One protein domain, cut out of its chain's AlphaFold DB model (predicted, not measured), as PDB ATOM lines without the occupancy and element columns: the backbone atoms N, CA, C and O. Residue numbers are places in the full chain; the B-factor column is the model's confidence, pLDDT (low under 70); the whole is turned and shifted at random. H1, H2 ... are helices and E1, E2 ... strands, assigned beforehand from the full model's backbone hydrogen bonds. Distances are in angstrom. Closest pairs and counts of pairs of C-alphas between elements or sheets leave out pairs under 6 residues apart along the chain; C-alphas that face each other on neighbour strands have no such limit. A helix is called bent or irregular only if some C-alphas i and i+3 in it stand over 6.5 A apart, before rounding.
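This is residues 130 to 264 of the 310 residues of an uncharacterized protein of Streptomyces sp. SID5473 (UniProt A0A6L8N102). A curled antiparallel sheet is built round two long paired strands, E1 and E3, with helix H3 crossing one of its faces and H2 packed beside H3. H1 packs on both helices, and its first residues, 154 to 156, reach the sheet; residues 238 to 243, in the loop between E3 and E4, stick out. The 135 printed residues, with three named helices and four named strands in the order E1 E2 H1 H2 H3 E3 E4, are of mixed class, and the sheet runs E2 E1 E3 E4. The whole is compact, with a radius of gyration of the C-alphas of 16.5 A and spans of 55 by 37 by 29 A.

E1, residues 130 to 140, forms a hairpin with edge strand E2, residues 146 to 148; N 139 and O 147 are 2.8 A apart, within hydrogen-bond range. H1, residues 154 to 162, only grazes the sheet. H2, residues 170 to 185, touches H1 with residues 172 to 176 alone, at a shallow tilt of 26 degrees, opposite ways; their closest C-alphas, of Asp 158 and Leu 172, are 6.3 A apart. H2 has a kink of 31 degrees near residue 177 and only grazes the sheet with residues 176 to 180. H3, residues 198 to 217, touches H2 at a tilt of 36 degrees, only just steep, opposite ways; their closest C-alphas, of Tyr 183 and Ala 201, are 4.8 A apart. H3 and the sheet make two layers, a helix on one face of a sheet: H3 lies over E1 and E3, residues 223 to 234, at a height of 9.4 A, across the strands at 79 degrees to E1 on the local plane. E1 and E3 are antiparallel, with N 132 and O 231 2.8 A apart. E4, residues 250 to 253, is the other edge strand, antiparallel to E3, with N 250 and O 232 2.8 A apart. Every O i to N i+4 pair is within hydrogen-bond range in H1 and H3, and 10 of 12 in H2.

E1 begins at C-alpha 130, (264.851, 240.404, 273.971), and is 32.7 A long; E2 is short. H1 is 12.7 A long. H2, 21.1 A, is irregular: C-alphas 173 and 176 are 7.7 A apart. H3, 27.5 A, begins at C-alpha 198, (262.084, 236.584, 297.550). E3 is 32.0 A long, and E4 ends at C-alpha 253, (254.915, 245.243, 285.547).

The two C-alphas farthest apart, of Asp 143 and Lys 242, are 55.8 A apart. The links H2 to H3 and E3 to E4 are long. The printed part has no cut, its mean pLDDT is 91.6, and no printed residue is under 70.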
ATOM      1  N   ASN A 130     264.229 239.235 273.390       89.94
ATOM      2  CA  ASN A 130     264.851 240.404 273.971       89.94
ATOM      3  C   ASN A 130     264.051 240.773 275.220       89.94
ATOM      4  O   ASN A 130     262.834 240.904 275.165       89.94
ATOM      5  N   ILE A 131     264.732 240.917 276.356       93.25
ATOM      6  CA  ILE A 131     264.117 241.373 277.604       93.25
ATOM      7  C   ILE A 131     264.727 242.724 277.941       93.25
ATOM      8  O   ILE A 131     265.927 242.820 278.204       93.25
ATOM      9  N   ARG A 132     263.899 243.766 277.954       95.75
ATOM     10  CA  ARG A 132     264.285 245.115 278.364       95.75
ATOM     11  C   ARG A 132     263.728 245.401 279.741       95.75
ATOM     12  O   ARG A 132     262.522 245.342 279.968       95.75
ATOM     13  N   ILE A 133     264.614 245.718 280.672       97.69
ATOM     14  CA  ILE A 133     264.255 246.151 282.016       97.69
ATOM     15  C   ILE A 133     264.151 247.667 282.023       97.69
ATOM     16  O   ILE A 133     265.119 248.376 281.739       97.69
ATOM     17  N   GLN A 134     262.961 248.145 282.364       97.94
ATOM     18  CA  GLN A 134     262.612 249.555 282.371       97.94
ATOM     19  C   GLN A 134     262.132 249.958 283.761       97.94
ATOM     20  O   GLN A 134     261.549 249.158 284.499       97.94
ATOM     21  N   VAL A 135     262.361 251.214 284.119       98.00
ATOM     22  CA  VAL A 135     261.976 251.764 285.416       98.00
ATOM     23  C   VAL A 135     261.219 253.065 285.242       98.00
ATOM     24  O   VAL A 135     261.522 253.875 284.375       98.00
ATOM     25  N   LYS A 136     260.232 253.269 286.097       97.38
ATOM     26  CA  LYS A 136     259.528 254.525 286.275       97.38
ATOM     27  C   LYS A 136     259.726 254.974 287.716       97.38
ATOM     28  O   LYS A 136     259.595 254.160 288.629       97.38
ATOM     29  N   ALA A 137     260.055 256.240 287.920       96.31
ATOM     30  CA  ALA A 137     260.345 256.802 289.232       96.31
ATOM     31  C   ALA A 137     259.302 257.856 289.613       96.31
ATOM     32  O   ALA A 137     258.830 258.610 288.765       96.31
ATOM     33  N   GLU A 138     258.948 257.909 290.893       95.69
ATOM     34  CA  GLU A 138     258.232 259.027 291.506       95.69
ATOM     35  C   GLU A 138     259.232 259.868 292.300       95.69
ATOM     36  O   GLU A 138     259.952 259.344 293.150       95.69
ATOM     37  N   LEU A 139     259.280 261.158 291.978       92.56
ATOM     38  CA  LEU A 139     260.246 262.129 292.469       92.56
ATOM     39  C   LEU A 139     259.574 263.144 293.390       92.56
ATOM     40  O   LEU A 139     258.481 263.624 293.067       92.56
ATOM     41  N   SER A 140     260.254 263.533 294.468       87.75
ATOM     42  CA  SER A 140     259.869 264.690 295.284       87.75
ATOM     43  C   SER A 140     260.211 265.981 294.540       87.75
ATOM     44  O   SER A 140     261.349 266.186 294.125       87.75
ATOM     45  N   THR A 141     259.241 266.868 294.353       82.44
ATOM     46  CA  THR A 141     259.482 268.192 293.751       82.44
ATOM     47  C   THR A 141     259.869 269.216 294.818       82.44
ATOM     48  O   THR A 141     259.497 269.069 295.982       82.44
ATOM     49  N   ALA A 142     260.587 270.272 294.421       78.44
ATOM     50  CA  ALA A 142     260.979 271.358 295.327       78.44
ATOM     51  C   ALA A 142     259.770 272.059 295.982       78.44
ATOM     52  O   ALA A 142     259.874 272.532 297.109       78.44
ATOM     53  N   ASP A 143     258.614 272.042 295.312       80.06
ATOM     54  CA  ASP A 143     257.358 272.637 295.784       80.06
ATOM     55  C   ASP A 143     256.538 271.689 296.687       80.06
ATOM     56  O   ASP A 143     255.369 271.944 296.973       80.06
ATOM     57  N   GLY A 144     257.110 270.553 297.109       77.62
ATOM     58  CA  GLY A 144     256.451 269.557 297.967       77.62
ATOM     59  C   GLY A 144     255.461 268.628 297.248       77.62
ATOM     60  O   GLY A 144     254.862 267.755 297.875       77.62
ATOM     61  N   GLY A 145     255.289 268.780 295.933       86.06
ATOM     62  CA  GLY A 145     254.519 267.866 295.085       86.06
ATOM     63  C   GLY A 145     255.305 266.620 294.653       86.06
ATOM     64  O   GLY A 145     256.498 266.486 294.932       86.06
ATOM     65  N   LYS A 146     254.649 265.728 293.903       88.31
ATOM     66  CA  LYS A 146     255.253 264.517 293.323       88.31
ATOM     67  C   LYS A 146     255.256 264.600 291.801       88.31
ATOM     68  O   LYS A 146     254.249 264.974 291.202       88.31
ATOM     69  N   LYS A 147     256.357 264.196 291.170       91.94
ATOM     70  CA  LYS A 147     256.468 264.074 289.710       91.94
ATOM     71  C   LYS A 147     256.831 262.647 289.335       91.94
ATOM     72  O   LYS A 147     257.819 262.113 289.821       91.94
ATOM     73  N   THR A 148     256.068 262.036 288.438       94.50
ATOM     74  CA  THR A 148     256.397 260.713 287.895       94.50
ATOM     75  C   THR A 148     257.153 260.857 286.577       94.50
ATOM     76  O   THR A 148     256.807 261.702 285.753       94.50
ATOM     77  N   THR A 149     258.202 260.062 286.381       94.62
ATOM     78  CA  THR A 149     258.930 260.002 285.109       94.62
ATOM     79  C   THR A 149     258.150 259.206 284.062       94.62
ATOM     80  O   THR A 149     257.246 258.435 284.385       94.62
ATOM     81  N   GLU A 150     258.567 259.310 282.804       95.62
ATOM     82  CA  GLU A 150     258.265 258.273 281.816       95.62
ATOM     83  C   GLU A 150     259.012 256.969 282.148       95.62
ATOM     84  O   GLU A 150     259.836 256.912 283.070       95.62
ATOM     85  N   TRP A 151     258.725 255.904 281.398       97.19
ATOM     86  CA  TRP A 151     259.507 254.671 281.473       97.19
ATOM     87  C   TRP A 151     260.910 254.892 280.906       97.19
ATOM     88  O   TRP A 151     261.084 255.207 279.732       97.19
ATOM     89  N   ILE A 152     261.910 254.690 281.752       96.56
ATOM     90  CA  ILE A 152     263.329 254.803 281.440       96.56
ATOM     91  C   ILE A 152     263.869 253.404 281.138       96.56
ATOM     92  O   ILE A 152     263.759 252.504 281.973       96.56
ATOM     93  N   ASP A 153     264.467 253.214 279.963       96.19
ATOM     94  CA  ASP A 153     265.024 251.925 279.545       96.19
ATOM     95  C   ASP A 153     266.474 251.742 280.011       96.19
ATOM     96  O   ASP A 153     267.430 252.214 279.392       96.19
ATOM     97  N   LEU A 154     266.631 251.024 281.125       96.06
ATOM     98  CA  LEU A 154     267.939 250.741 281.714       96.06
ATOM     99  C   LEU A 154     268.755 249.772 280.850       96.06
ATOM    100  O   LEU A 154     269.984 249.855 280.829       96.06
ATOM    101  N   SER A 155     268.080 248.871 280.131       95.38
ATOM    102  CA  SER A 155     268.732 247.895 279.248       95.38
ATOM    103  C   SER A 155     269.267 248.556 277.984       95.38
ATOM    104  O   SER A 155     270.370 248.237 277.549       95.38
ATOM    105  N   ALA A 156     268.542 249.531 277.433       94.31
ATOM    106  CA  ALA A 156     269.039 250.372 276.349       94.31
ATOM    107  C   ALA A 156     270.289 251.161 276.777       94.31
ATOM    108  O   ALA A 156     271.233 251.270 275.995       94.31
ATOM    109  N   GLY A 157     270.329 251.637 278.026       92.94
ATOM    110  CA  GLY A 157     271.518 252.264 278.609       92.94
ATOM    111  C   GLY A 157     272.733 251.328 278.657       92.94
ATOM    112  O   GLY A 157     273.813 251.713 278.216       92.94
ATOM    113  N   ASP A 158     272.561 250.084 279.125       93.50
ATOM    114  CA  ASP A 158     273.637 249.075 279.112       93.50
ATOM    115  C   ASP A 158     274.086 248.740 277.680       93.50
ATOM    116  O   ASP A 158     275.282 248.694 277.391       93.50
ATOM    117  N   ALA A 159     273.141 248.569 276.752       93.19
ATOM    118  CA  ALA A 159     273.441 248.266 275.355       93.19
ATOM    119  C   ALA A 159     274.207 249.396 274.647       93.19
ATOM    120  O   ALA A 159     275.057 249.117 273.802       93.19
ATOM    121  N   ALA A 160     273.922 250.660 274.973       93.31
ATOM    122  CA  ALA A 160     274.630 251.811 274.417       93.31
ATOM    123  C   ALA A 160     276.102 251.852 274.856       93.31
ATOM    124  O   ALA A 160     276.966 252.139 274.036       93.31
ATOM    125  N   GLU A 161     276.393 251.505 276.110       90.31
ATOM    126  CA  GLU A 161     277.754 251.491 276.665       90.31
ATOM    127  C   GLU A 161     278.586 250.293 276.169       90.31
ATOM    128  O   GLU A 161     279.808 250.362 276.043       90.31
ATOM    129  N   ILE A 162     277.919 249.183 275.843       92.75
ATOM    130  CA  ILE A 162     278.551 248.011 275.225       92.75
ATOM    131  C   ILE A 162     278.847 248.262 273.740       92.75
ATOM    132  O   ILE A 162     279.835 247.756 273.205       92.75
ATOM    133  N   ARG A 163     277.999 249.026 273.045       93.94
ATOM    134  CA  ARG A 163     278.108 249.236 271.598       93.94
ATOM    135  C   ARG A 163     279.422 249.937 271.245       93.94
ATOM    136  O   ARG A 163     279.645 251.082 271.607       93.94
ATOM    137  N   GLY A 164     280.266 249.252 270.472       91.31
ATOM    138  CA  GLY A 164     281.562 249.784 270.033       91.31
ATOM    139  C   GLY A 164     282.670 249.699 271.086       91.31
ATOM    140  O   GLY A 164     283.802 250.074 270.795       91.31
ATOM    141  N   ASN A 165     282.386 249.169 272.279       92.56
ATOM    142  CA  ASN A 165     283.410 248.854 273.264       92.56
ATOM    143  C   ASN A 165     284.041 247.495 272.921       92.56
ATOM    144  O   ASN A 165     283.337 246.493 272.822       92.56
ATOM    145  N   LEU A 166     285.363 247.459 272.737       93.44
ATOM    146  CA  LEU A 166     286.098 246.229 272.411       93.44
ATOM    147  C   LEU A 166     286.259 245.296 273.617       93.44
ATOM    148  O   LEU A 166     286.430 244.093 273.444       93.44
ATOM    149  N   LEU A 167     286.207 245.844 274.833       94.19
ATOM    150  CA  LEU A 167     286.415 245.116 276.085       94.19
ATOM    151  C   LEU A 167     285.332 245.496 277.118       94.19
ATOM    152  O   LEU A 167     285.646 246.021 278.190       94.19
ATOM    153  N   PRO A 168     284.038 245.265 276.822       91.19
ATOM    154  CA  PRO A 168     282.962 245.612 277.738       91.19
ATOM    155  C   PRO A 168     283.027 244.736 278.991       91.19
ATOM    156  O   PRO A 168     283.155 243.514 278.896       91.19
ATOM    157  N   SER A 169     282.881 245.329 280.179       91.75
ATOM    158  CA  SER A 169     282.931 244.544 281.418       91.75
ATOM    159  C   SER A 169     281.766 243.549 281.507       91.75
ATOM    160  O   SER A 169     280.629 243.852 281.138       91.75
ATOM    161  N   HIS A 170     282.017 242.361 282.063       91.44
ATOM    162  CA  HIS A 170     280.952 241.380 282.303       91.44
ATOM    163  C   HIS A 170     279.873 241.900 283.256       91.44
ATOM    164  O   HIS A 170     278.709 241.522 283.117       91.44
ATOM    165  N   THR A 171     280.246 242.771 284.197       90.88
ATOM    166  CA  THR A 171     279.309 243.436 285.103       90.88
ATOM    167  C   THR A 171     278.335 244.305 284.319       90.88
ATOM    168  O   THR A 171     277.129 244.168 284.494       90.88
ATOM    169  N   LEU A 172     278.827 245.142 283.403       90.00
ATOM    170  CA  LEU A 172     277.979 245.974 282.552       90.00
ATOM    171  C   LEU A 172     277.005 245.129 281.721       90.00
ATOM    172  O   LEU A 172     275.827 245.453 281.647       90.00
ATOM    173  N   GLN A 173     277.480 244.016 281.162       90.50
ATOM    174  CA  GLN A 173     276.671 243.136 280.315       90.50
ATOM    175  C   GLN A 173     275.600 242.346 281.077       90.50
ATOM    176  O   GLN A 173     274.543 242.047 280.526       90.50
ATOM    177  N   ASN A 174     275.878 241.937 282.318       93.19
ATOM    178  CA  ASN A 174     275.074 240.911 282.988       93.19
ATOM    179  C   ASN A 174     274.372 241.376 284.258       93.19
ATOM    180  O   ASN A 174     273.465 240.675 284.696       93.19
ATOM    181  N   LEU A 175     274.756 242.501 284.866       94.75
ATOM    182  CA  LEU A 175     274.257 242.890 286.188       94.75
ATOM    183  C   LEU A 175     272.732 243.053 286.216       94.75
ATOM    184  O   LEU A 175     272.073 242.490 287.088       94.75
ATOM    185  N   LEU A 176     272.175 243.781 285.246       95.69
ATOM    186  CA  LEU A 176     270.738 244.044 285.173       95.69
ATOM    187  C   LEU A 176     269.939 242.786 284.808       95.69
ATOM    188  O   LEU A 176     268.897 242.507 285.395       95.69
ATOM    189  N   ARG A 177     270.465 241.975 283.883       93.81
ATOM    190  CA  ARG A 177     269.861 240.690 283.523       93.81
ATOM    191  C   ARG A 177     269.858 239.724 284.708       93.81
ATOM    192  O   ARG A 177     268.827 239.156 285.035       93.81
ATOM    193  N   ARG A 178     270.992 239.574 285.401       95.94
ATOM    194  CA  ARG A 178     271.119 238.686 286.567       95.94
ATOM    195  C   ARG A 178     270.234 239.121 287.729       95.94
ATOM    196  O   ARG A 178     269.719 238.251 288.424       95.94
ATOM    197  N   SER A 179     270.053 240.423 287.957       97.12
ATOM    198  CA  SER A 179     269.146 240.899 289.007       97.12
ATOM    199  C   SER A 179     267.681 240.601 288.677       97.12
ATOM    200  O   SER A 179     266.937 240.181 289.564       97.12
ATOM    201  N   TRP A 180     267.288 240.721 287.406       97.31
ATOM    202  CA  TRP A 180     265.964 240.323 286.934       97.31
ATOM    203  C   TRP A 180     265.733 238.805 287.002       97.31
ATOM    204  O   TRP A 180     264.713 238.360 287.532       97.31
ATOM    205  N   ASP A 181     266.693 238.000 286.542       95.94
ATOM    206  CA  ASP A 181     266.640 236.534 286.618       95.94
ATOM    207  C   ASP A 181     266.507 236.072 288.079       95.94
ATOM    208  O   ASP A 181     265.695 235.207 288.411       95.94
ATOM    209  N   PHE A 182     267.256 236.701 288.991       97.50
ATOM    210  CA  PHE A 182     267.159 236.393 290.413       97.50
ATOM    211  C   PHE A 182     265.781 236.750 290.983       97.50
ATOM    212  O   PHE A 182     265.190 235.923 291.677       97.50
ATOM    213  N   TYR A 183     265.224 237.918 290.644       97.56
ATOM    214  CA  TYR A 183     263.868 238.294 291.051       97.56
ATOM    215  C   TYR A 183     262.823 237.283 290.567       97.56
ATOM    216  O   TYR A 183     262.043 236.767 291.368       97.56
ATOM    217  N   THR A 184     262.836 236.962 289.274       95.88
ATOM    218  CA  THR A 184     261.842 236.073 288.655       95.88
ATOM    219  C   THR A 184     261.968 234.617 289.104       95.88
ATOM    220  O   THR A 184     260.957 233.923 289.157       95.88
ATOM    221  N   SER A 185     263.156 234.165 289.523       96.19
ATOM    222  CA  SER A 185     263.343 232.831 290.120       96.19
ATOM    223  C   SER A 185     262.674 232.654 291.494       96.19
ATOM    224  O   SER A 185     262.418 231.524 291.902       96.19
ATOM    225  N   TRP A 186     262.357 233.755 292.186       95.50
ATOM    226  CA  TRP A 186     261.736 233.755 293.518       95.50
ATOM    227  C   TRP A 186     260.377 234.464 293.570       95.50
ATOM    228  O   TRP A 186     259.858 234.680 294.665       95.50
ATOM    229  N   HIS A 187     259.797 234.829 292.420       96.12
ATOM    230  CA  HIS A 187     258.475 235.451 292.344       96.12
ATOM    231  C   HIS A 187     257.614 234.847 291.237       96.12
ATOM    232  O   HIS A 187     258.033 234.776 290.079       96.12
ATOM    233  N   ASP A 188     256.370 234.509 291.571       90.38
ATOM    234  CA  ASP A 188     255.388 234.006 290.608       90.38
ATOM    235  C   ASP A 188     254.960 235.076 289.588       90.38
ATOM    236  O   ASP A 188     255.343 236.243 289.671       90.38
ATOM    237  N   ASN A 189     254.135 234.698 288.608       89.56
ATOM    238  CA  ASN A 189     253.662 235.611 287.560       89.56
ATOM    239  C   ASN A 189     252.793 236.770 288.085       89.56
ATOM    240  O   ASN A 189     252.580 237.740 287.362       89.56
ATOM    241  N   GLN A 190     252.305 236.694 289.326       88.75
ATOM    242  CA  GLN A 190     251.588 237.774 290.006       88.75
ATOM    243  C   GLN A 190     252.506 238.588 290.933       88.75
ATOM    244  O   GLN A 190     252.023 239.411 291.709       88.75
ATOM    245  N   ASN A 191     253.824 238.401 290.823       93.19
ATOM    246  CA  ASN A 191     254.858 239.098 291.585       93.19
ATOM    247  C   ASN A 191     254.817 238.818 293.095       93.19
ATOM    248  O   ASN A 191     255.259 239.654 293.885       93.19
ATOM    249  N   ARG A 192     254.314 237.652 293.512       92.88
ATOM    250  CA  ARG A 192     254.368 237.212 294.913       92.88
ATOM    251  C   ARG A 192     255.596 236.344 295.143       92.88
ATOM    252  O   ARG A 192     255.916 235.498 294.311       92.88
ATOM    253  N   SER A 193     256.260 236.552 296.277       95.38
ATOM    254  CA  SER A 193     257.408 235.741 296.690       95.38
ATOM    255  C   SER A 193     257.016 234.266 296.818       95.38
ATOM    256  O   SER A 193     256.015 233.944 297.456       95.38
ATOM    257  N   THR A 194     257.813 233.372 296.236       92.38
ATOM    258  CA  THR A 194     257.582 231.917 296.251       92.38
ATOM    259  C   THR A 194     258.452 231.175 297.265       92.38
ATOM    260  O   THR A 194     258.329 229.959 297.403       92.38
ATOM    261  N   GLY A 195     259.330 231.869 297.997       91.50
ATOM    262  CA  GLY A 195     260.195 231.223 298.980       91.50
ATOM    263  C   GLY A 195     261.112 232.171 299.755       91.50
ATOM    264  O   GLY A 195     261.010 233.393 299.626       91.50
ATOM    265  N   PRO A 196     262.036 231.628 300.570       94.75
ATOM    266  CA  PRO A 196     262.784 232.393 301.572       94.75
ATOM    267  C   PRO A 196     263.692 233.495 301.017       94.75
ATOM    268  O   PRO A 196     264.091 234.378 301.768       94.75
ATOM    269  N   ARG A 197     264.047 233.471 299.723       95.38
ATOM    270  CA  ARG A 197     264.922 234.495 299.123       95.38
ATOM    271  C   ARG A 197     264.178 235.575 298.334       95.38
ATOM    272  O   ARG A 197     264.844 236.420 297.743       95.38
ATOM    273  N   GLY A 198     262.842 235.592 298.324       96.31
ATOM    274  CA  GLY A 198     262.084 236.584 297.550       96.31
ATOM    275  C   GLY A 198     262.367 238.027 297.972       96.31
ATOM    276  O   GLY A 198     262.688 238.858 297.127       96.31
ATOM    277  N   GLU A 199     262.372 238.322 299.274       95.75
ATOM    278  CA  GLU A 199     262.675 239.673 299.769       95.75
ATOM    279  C   GLU A 199     264.103 240.119 299.411       95.75
ATOM    280  O   GLU A 199     264.327 241.254 298.975       95.75
ATOM    281  N   LEU A 200     265.072 239.204 299.521       97.00
ATOM    282  CA  LEU A 200     266.452 239.456 299.111       97.00
ATOM    283  C   LEU A 200     266.538 239.739 297.606       97.00
ATOM    284  O   LEU A 200     267.227 240.673 297.199       97.00
ATOM    285  N   ALA A 201     265.827 238.971 296.780       97.94
ATOM    286  CA  ALA A 201     265.803 239.158 295.334       97.94
ATOM    287  C   ALA A 201     265.159 240.495 294.933       97.94
ATOM    288  O   ALA A 201     265.685 241.197 294.068       97.94
ATOM    289  N   GLN A 202     264.077 240.895 295.608       97.44
ATOM    290  CA  GLN A 202     263.456 242.211 295.437       97.44
ATOM    291  C   GLN A 202     264.408 243.342 295.836       97.44
ATOM    292  O   GLN A 202     264.595 244.288 295.072       97.44
ATOM    293  N   THR A 203     265.035 243.242 297.009       96.62
ATOM    294  CA  THR A 203     265.985 244.251 297.503       96.62
ATOM    295  C   THR A 203     267.187 244.378 296.573       96.62
ATOM    296  O   THR A 203     267.616 245.488 296.258       96.62
ATOM    297  N   TYR A 204     267.701 243.252 296.076       96.94
ATOM    298  CA  TYR A 204     268.795 243.229 295.115       96.94
ATOM    299  C   TYR A 204     268.417 243.930 293.805       96.94
ATOM    300  O   TYR A 204     269.119 244.851 293.391       96.94
ATOM    301  N   LEU A 205     267.282 243.573 293.188       97.81
ATOM    302  CA  LEU A 205     266.803 244.231 291.967       97.81
ATOM    303  C   LEU A 205     266.594 245.735 292.181       97.81
ATOM    304  O   LEU A 205     267.080 246.535 291.383       97.81
ATOM    305  N   LYS A 206     265.938 246.123 293.281       96.81
ATOM    306  CA  LYS A 206     265.715 247.526 293.652       96.81
ATOM    307  C   LYS A 206     267.032 248.306 293.746       96.81
ATOM    308  O   LYS A 206     267.142 249.365 293.136       96.81
ATOM    309  N   ARG A 207     268.052 247.770 294.423       96.44
ATOM    310  CA  ARG A 207     269.378 248.408 294.544       96.44
ATOM    311  C   ARG A 207     270.113 248.530 293.212       96.44
ATOM    312  O   ARG A 207     270.710 249.568 292.951       96.44
ATOM    313  N   ILE A 208     270.060 247.508 292.355       95.88
ATOM    314  CA  ILE A 208     270.674 247.573 291.018       95.88
ATOM    315  C   ILE A 208     269.981 248.623 290.144       95.88
ATOM    316  O   ILE A 208     270.656 249.383 289.453       95.88
ATOM    317  N   VAL A 209     268.651 248.706 290.201       96.19
ATOM    318  CA  VAL A 209     267.879 249.739 289.500       96.19
ATOM    319  C   VAL A 209     268.251 251.135 289.998       96.19
ATOM    320  O   VAL A 209     268.521 252.010 289.180       96.19
ATOM    321  N   MET A 210     268.341 251.334 291.316       94.81
ATOM    322  CA  MET A 210     268.757 252.614 291.898       94.81
ATOM    323  C   MET A 210     270.191 252.992 291.517       94.81
ATOM    324  O   MET A 210     270.425 254.131 291.128       94.81
ATOM    325  N   LEU A 211     271.129 252.041 291.552       92.75
ATOM    326  CA  LEU A 211     272.509 252.244 291.100       92.75
ATOM    327  C   LEU A 211     272.557 252.726 289.642       92.75
ATOM    328  O   LEU A 211     273.280 253.664 289.321       92.75
ATOM    329  N   LYS A 212     271.777 252.097 288.756       92.06
ATOM    330  CA  LYS A 212     271.735 252.437 287.325       92.06
ATOM    331  C   LYS A 212     271.049 253.780 287.064       92.06
ATOM    332  O   LYS A 212     271.491 254.523 286.189       92.06
ATOM    333  N   LEU A 213     269.986 254.091 287.810       91.75
ATOM    334  CA  LEU A 213     269.290 255.376 287.735       91.75
ATOM    335  C   LEU A 213     270.198 256.538 288.140       91.75
ATOM    336  O   LEU A 213     270.270 257.531 287.417       91.75
ATOM    337  N   ASP A 214     270.909 256.384 289.256       87.75
ATOM    338  CA  ASP A 214     271.829 257.388 289.791       87.75
ATOM    339  C   ASP A 214     272.973 257.691 288.811       87.75
ATOM    340  O   ASP A 214     273.215 258.845 288.466       87.75
ATOM    341  N   GLN A 215     273.598 256.648 288.253       84.50
ATOM    342  CA  GLN A 215     274.742 256.784 287.342       84.50
ATOM    343  C   GLN A 215     274.428 257.476 286.008       84.50
ATOM    344  O   GLN A 215     275.338 258.029 285.394       84.50
ATOM    345  N   ARG A 216     273.191 257.388 285.502       76.69
ATOM    346  CA  ARG A 216     272.892 257.728 284.094       76.69
ATOM    347  C   ARG A 216     271.803 258.756 283.890       76.69
ATOM    348  O   ARG A 216     271.796 259.423 282.859       76.69
ATOM    349  N   HIS A 217     270.859 258.845 284.816       71.81
ATOM    350  CA  HIS A 217     269.651 259.626 284.591       71.81
ATOM    351  C   HIS A 217     269.559 260.856 285.473       71.81
ATOM    352  O   HIS A 217     268.760 261.718 285.124       71.81
ATOM    353  N   GLY A 218     270.359 260.941 286.551       70.31
ATOM    354  CA  GLY A 218     270.519 262.135 287.384       70.31
ATOM    355  C   GLY A 218     269.229 262.941 287.478       70.31
ATOM    356  O   GLY A 218     269.155 264.039 286.937       70.31
ATOM    357  N   LEU A 219     268.184 262.358 288.079       81.00
ATOM    358  CA  LEU A 219     266.790 262.805 287.908       81.00
ATOM    359  C   LEU A 219     266.489 264.199 288.502       81.00
ATOM    360  O   LEU A 219     265.338 264.632 288.499       81.00
ATOM    361  N   GLY A 220     267.510 264.895 289.017       75.94
ATOM    362  CA  GLY A 220     267.442 266.253 289.561       75.94
ATOM    363  C   GLY A 220     266.656 266.375 290.868       75.94
ATOM    364  O   GLY A 220     266.521 267.473 291.394       75.94
ATOM    365  N   ALA A 221     266.133 265.262 291.378       82.56
ATOM    366  CA  ALA A 221     265.257 265.183 292.531       82.56
ATOM    367  C   ALA A 221     265.379 263.812 293.207       82.56
ATOM    368  O   ALA A 221     265.835 262.834 292.606       82.56
ATOM    369  N   GLU A 222     264.953 263.748 294.465       87.94
ATOM    370  CA  GLU A 222     264.976 262.524 295.252       87.94
ATOM    371  C   GLU A 222     263.918 261.529 294.760       87.94
ATOM    372  O   GLU A 222     262.759 261.885 294.551       87.94
ATOM    373  N   VAL A 223     264.321 260.269 294.578       92.62
ATOM    374  CA  VAL A 223     263.410 259.179 294.209       92.62
ATOM    375  C   VAL A 223     262.748 258.624 295.470       92.62
ATOM    376  O   VAL A 223     263.428 258.055 296.329       92.62
ATOM    377  N   GLU A 224     261.423 258.739 295.551       93.62
ATOM    378  CA  GLU A 224     260.616 258.214 296.662       93.62
ATOM    379  C   GLU A 224     260.146 256.787 296.404       93.62
ATOM    380  O   GLU A 224     260.173 255.929 297.289       93.62
ATOM    381  N   ARG A 225     259.680 256.524 295.179       96.44
ATOM    382  CA  ARG A 225     259.159 255.220 294.775       96.44
ATOM    383  C   ARG A 225     259.638 254.869 293.384       96.44
ATOM    384  O   ARG A 225     259.807 255.739 292.533       96.44
ATOM    385  N   ILE A 226     259.794 253.577 293.138       97.38
ATOM    386  CA  ILE A 226     260.075 253.046 291.807       97.38
ATOM    387  C   ILE A 226     259.050 251.995 291.419       97.38
ATOM    388  O   ILE A 226     258.538 251.250 292.254       97.38
ATOM    389  N   GLN A 227     258.789 251.917 290.124       98.25
ATOM    390  CA  GLN A 227     258.081 250.825 289.489       98.25
ATOM    391  C   GLN A 227     258.989 250.249 288.413       98.25
ATOM    392  O   GLN A 227     259.481 250.980 287.558       98.25
ATOM    393  N   VAL A 228     259.212 248.943 288.447       98.38
ATOM    394  CA  VAL A 228     260.038 248.248 287.455       98.38
ATOM    395  C   VAL A 228     259.122 247.443 286.544       98.38
ATOM    396  O   VAL A 228     258.113 246.897 286.994       98.38
ATOM    397  N   ARG A 229     259.460 247.350 285.262       97.62
ATOM    398  CA  ARG A 229     258.826 246.408 284.339       97.62
ATOM    399  C   ARG A 229     259.866 245.710 283.481       97.62
ATOM    400  O   ARG A 229     260.923 246.273 283.205       97.62
ATOM    401  N   SER A 230     259.522 244.513 283.030       97.44
ATOM    402  CA  SER A 230     260.142 243.940 281.838       97.44
ATOM    403  C   SER A 230     259.235 244.155 280.638       97.44
ATOM    404  O   SER A 230     258.009 244.075 280.748       97.44
ATOM    405  N   GLU A 231     259.864 244.444 279.514       96.62
ATOM    406  CA  GLU A 231     259.305 244.403 278.175       96.62
ATOM    407  C   GLU A 231     260.009 243.270 277.433       96.62
ATOM    408  O   GLU A 231     261.224 243.324 277.241       96.62
ATOM    409  N   THR A 232     259.258 242.231 277.077       93.75
ATOM    410  CA  THR A 232     259.789 241.050 276.397       93.75
ATOM    411  C   THR A 232     259.239 240.980 274.981       93.75
ATOM    412  O   THR A 232     258.040 240.774 274.802       93.75
ATOM    413  N   ASP A 233     260.102 241.118 273.981       91.56
ATOM    414  CA  ASP A 233     259.777 241.009 272.559       91.56
ATOM    415  C   ASP A 233     260.590 239.894 271.890       91.56
ATOM    416  O   ASP A 233     261.704 239.578 272.306       91.56
ATOM    417  N   LEU A 234     260.036 239.254 270.857       88.12
ATOM    418  CA  LEU A 234     260.793 238.259 270.098       88.12
ATOM    419  C   LEU A 234     261.892 238.933 269.268       88.12
ATOM    420  O   LEU A 234     261.704 240.015 268.710       88.12
ATOM    421  N   VAL A 235     263.042 238.269 269.150       86.44
ATOM    422  CA  VAL A 235     264.131 238.710 268.278       86.44
ATOM    423  C   VAL A 235     263.609 238.740 266.846       86.44
ATOM    424  O   VAL A 235     263.074 237.756 266.331       86.44
ATOM    425  N   LYS A 236     263.756 239.897 266.198       84.56
ATOM    426  CA  LYS A 236     263.304 240.076 264.823       84.56
ATOM    427  C   LYS A 236     264.074 239.119 263.902       84.56
ATOM    428  O   LYS A 236     265.308 239.135 263.936       84.56
ATOM    429  N   PRO A 237     263.384 238.333 263.056       83.69
ATOM    430  CA  PRO A 237     264.053 237.487 262.087       83.69
ATOM    431  C   PRO A 237     264.874 238.360 261.129       83.69
ATOM    432  O   PRO A 237     264.489 239.499 260.821       83.69
ATOM    433  N   PRO A 238     266.024 237.861 260.656       83.62
ATOM    434  CA  PRO A 238     266.844 238.597 259.711       83.62
ATOM    435  C   PRO A 238     266.084 238.825 258.399       83.62
ATOM    436  O   PRO A 238     265.191 238.059 258.042       83.62
ATOM    437  N   SER A 239     266.466 239.861 257.646       87.69
ATOM    438  CA  SER A 239     265.768 240.264 256.412       87.69
ATOM    439  C   SER A 239     265.721 239.183 255.327       87.69
ATOM    440  O   SER A 239     264.857 239.232 254.457       87.69
ATOM    441  N   TRP A 240     266.633 238.211 255.376       86.12
ATOM    442  CA  TRP A 240     266.690 237.077 254.454       86.12
ATOM    443  C   TRP A 240     265.805 235.888 254.873       86.12
ATOM    444  O   TRP A 240     265.661 234.942 254.100       86.12
ATOM    445  N   SER A 241     265.204 235.912 256.069       84.44
ATOM    446  CA  SER A 241     264.293 234.863 256.540       84.44
ATOM    447  C   SER A 241     262.844 235.154 256.139       84.44
ATOM    448  O   SER A 241     262.392 236.297 256.137       84.44
ATOM    449  N   LYS A 242     262.093 234.093 255.817       81.56
ATOM    450  CA  LYS A 242     260.639 234.148 255.566       81.56
ATOM    451  C   LYS A 242     259.810 233.907 256.835       81.56
ATOM    452  O   LYS A 242     258.581 233.899 256.761       81.56
ATOM    453  N   GLU A 243     260.472 233.667 257.964       80.38
ATOM    454  CA  GLU A 243     259.833 233.430 259.255       80.38
ATOM    455  C   GLU A 243     259.036 234.660 259.701       80.38
ATOM    456  O   GLU A 243     259.496 235.797 259.595       80.38
ATOM    457  N   LYS A 244     257.816 234.423 260.185       74.38
ATOM    458  CA  LYS A 244     256.939 235.457 260.732       74.38
ATOM    459  C   LYS A 244     256.690 235.130 262.193       74.38
ATOM    460  O   LYS A 244     255.969 234.182 262.490       74.38
ATOM    461  N   ASN A 245     257.277 235.915 263.084       76.06
ATOM    462  CA  ASN A 245     257.010 235.840 264.510       76.06
ATOM    463  C   ASN A 245     256.162 237.038 264.961       76.06
ATOM    464  O   ASN A 245     256.216 238.119 264.373       76.06
ATOM    465  N   ASP A 246     255.331 236.829 265.982       74.69
ATOM    466  CA  ASP A 246     254.582 237.919 266.605       74.69
ATOM    467  C   ASP A 246     255.548 238.754 267.448       74.69
ATOM    468  O   ASP A 246     256.030 238.312 268.488       74.69
ATOM    469  N   SER A 247     255.871 239.953 266.976       75.19
ATOM    470  CA  SER A 247     256.812 240.851 267.642       75.19
ATOM    471  C   SER A 247     256.152 241.736 268.703       75.19
ATOM    472  O   SER A 247     256.764 242.714 269.133       75.19
ATOM    473  N   ARG A 248     254.892 241.480 269.089       87.12
ATOM    474  CA  ARG A 248     254.222 242.285 270.117       87.12
ATOM    475  C   ARG A 248     254.904 242.095 271.477       87.12
ATOM    476  O   ARG A 248     255.025 240.957 271.933       87.12
ATOM    477  N   PRO A 249     255.313 243.185 272.148       92.19
ATOM    478  CA  PRO A 249     255.949 243.091 273.450       92.19
ATOM    479  C   PRO A 249     254.962 242.608 274.515       92.19
ATOM    480  O   PRO A 249     253.825 243.080 274.608       92.19
ATOM    481  N   VAL A 250     255.424 241.692 275.358       93.19
ATOM    482  CA  VAL A 250     254.734 241.264 276.575       93.19
ATOM    483  C   VAL A 250     255.335 242.012 277.755       93.19
ATOM    484  O   VAL A 250     256.543 241.973 277.978       93.19
ATOM    485  N   TYR A 251     254.484 242.675 278.537       94.81
ATOM    486  CA  TYR A 251     254.918 243.431 279.707       94.81
ATOM    487  C   TYR A 251     254.644 242.667 281.000       94.81
ATOM    488  O   TYR A 251     253.514 242.249 281.256       94.81
ATOM    489  N   ARG A 252     255.651 242.576 281.874       96.00
ATOM    490  CA  ARG A 252     255.463 242.214 283.287       96.00
ATOM    491  C   ARG A 252     255.823 243.412 284.149       96.00
ATOM    492  O   ARG A 252     256.998 243.745 284.300       96.00
ATOM    493  N   VAL A 253     254.796 244.051 284.702       97.62
ATOM    494  CA  VAL A 253     254.915 245.243 285.547       97.62
ATOM    495  C   VAL A 253     254.907 244.825 287.014       97.62
ATOM    496  O   VAL A 253     254.014 244.099 287.453       97.62
ATOM    497  N   LEU A 254     255.909 245.272 287.766       98.00
ATOM    498  CA  LEU A 254     256.020 245.032 289.201       98.00
ATOM    499  C   LEU A 254     255.205 246.078 289.987       98.00
ATOM    500  O   LEU A 254     254.915 247.164 289.463       98.00
ATOM    501  N   PRO A 255     254.802 245.782 291.238       96.94
ATOM    502  CA  PRO A 255     254.179 246.786 292.092       96.94
ATOM    503  C   PRO A 255     255.145 247.941 292.386       96.94
ATOM    504  O   PRO A 255     256.363 247.814 292.250       96.94
ATOM    505  N   TRP A 256     254.590 249.077 292.798       97.62
ATOM    506  CA  TRP A 256     255.391 250.194 293.288       97.62
ATOM    507  C   TRP A 256     256.121 249.809 294.573       97.62
ATOM    508  O   TRP A 256     255.523 249.246 295.492       97.62
ATOM    509  N   TRP A 257     257.398 250.169 294.657       97.56
ATOM    510  CA  TRP A 257     258.223 249.979 295.842       97.56
ATOM    511  C   TRP A 257     258.732 251.311 296.357       97.56
ATOM    512  O   TRP A 257     259.238 252.124 295.585       97.56
ATOM    513  N   ASN A 258     258.654 251.496 297.671       96.62
ATOM    514  CA  ASN A 258     259.296 252.622 298.330       96.62
ATOM    515  C   ASN A 258     260.819 252.446 298.294       96.62
ATOM    516  O   ASN A 258     261.345 251.342 298.501       96.62
ATOM    517  N   VAL A 259     261.510 253.550 298.037       95.06
ATOM    518  CA  VAL A 259     262.964 253.654 298.067       95.06
ATOM    519  C   VAL A 259     263.367 254.183 299.433       95.06
ATOM    520  O   VAL A 259     262.960 255.263 299.848       95.06
ATOM    521  N   THR A 260     264.183 253.412 300.138       92.75
ATOM    522  CA  THR A 260     264.758 253.797 301.428       92.75
ATOM    523  C   THR A 260     266.210 254.242 301.246       92.75
ATOM    524  O   THR A 260     266.824 253.928 300.221       92.75
ATOM    525  N   PRO A 261     266.824 254.906 302.240       90.19
ATOM    526  CA  PRO A 261     268.251 255.224 302.192       90.19
ATOM    527  C   PRO A 261     269.145 253.994 301.956       90.19
ATOM    528  O   PRO A 261     270.155 254.092 301.269       90.19
ATOM    529  N   ALA A 262     268.746 252.815 302.451       89.75
ATOM    530  CA  ALA A 262     269.484 251.563 302.274       89.75
ATOM    531  C   ALA A 262     269.408 250.983 300.849       89.75
ATOM    532  O   ALA A 262     270.095 250.006 300.548       89.75
ATOM    533  N   ASP A 263     268.552 251.529 299.986       91.62
ATOM    534  CA  ASP A 263     268.423 251.115 298.586       91.62
ATOM    535  C   ASP A 263     269.306 251.932 297.643       91.62
ATOM    536  O   ASP A 263     269.438 251.590 296.467       91.62
ATOM    537  N   ARG A 264     269.895 253.015 298.149       87.31
ATOM    538  CA  ARG A 264     270.694 253.952 297.367       87.31
ATOM    539  C   ARG A 264     272.155 253.507 297.340       87.31
ATOM    540  O   ARG A 264     272.633 252.929 298.321       87.31
TER     541      ARG A 264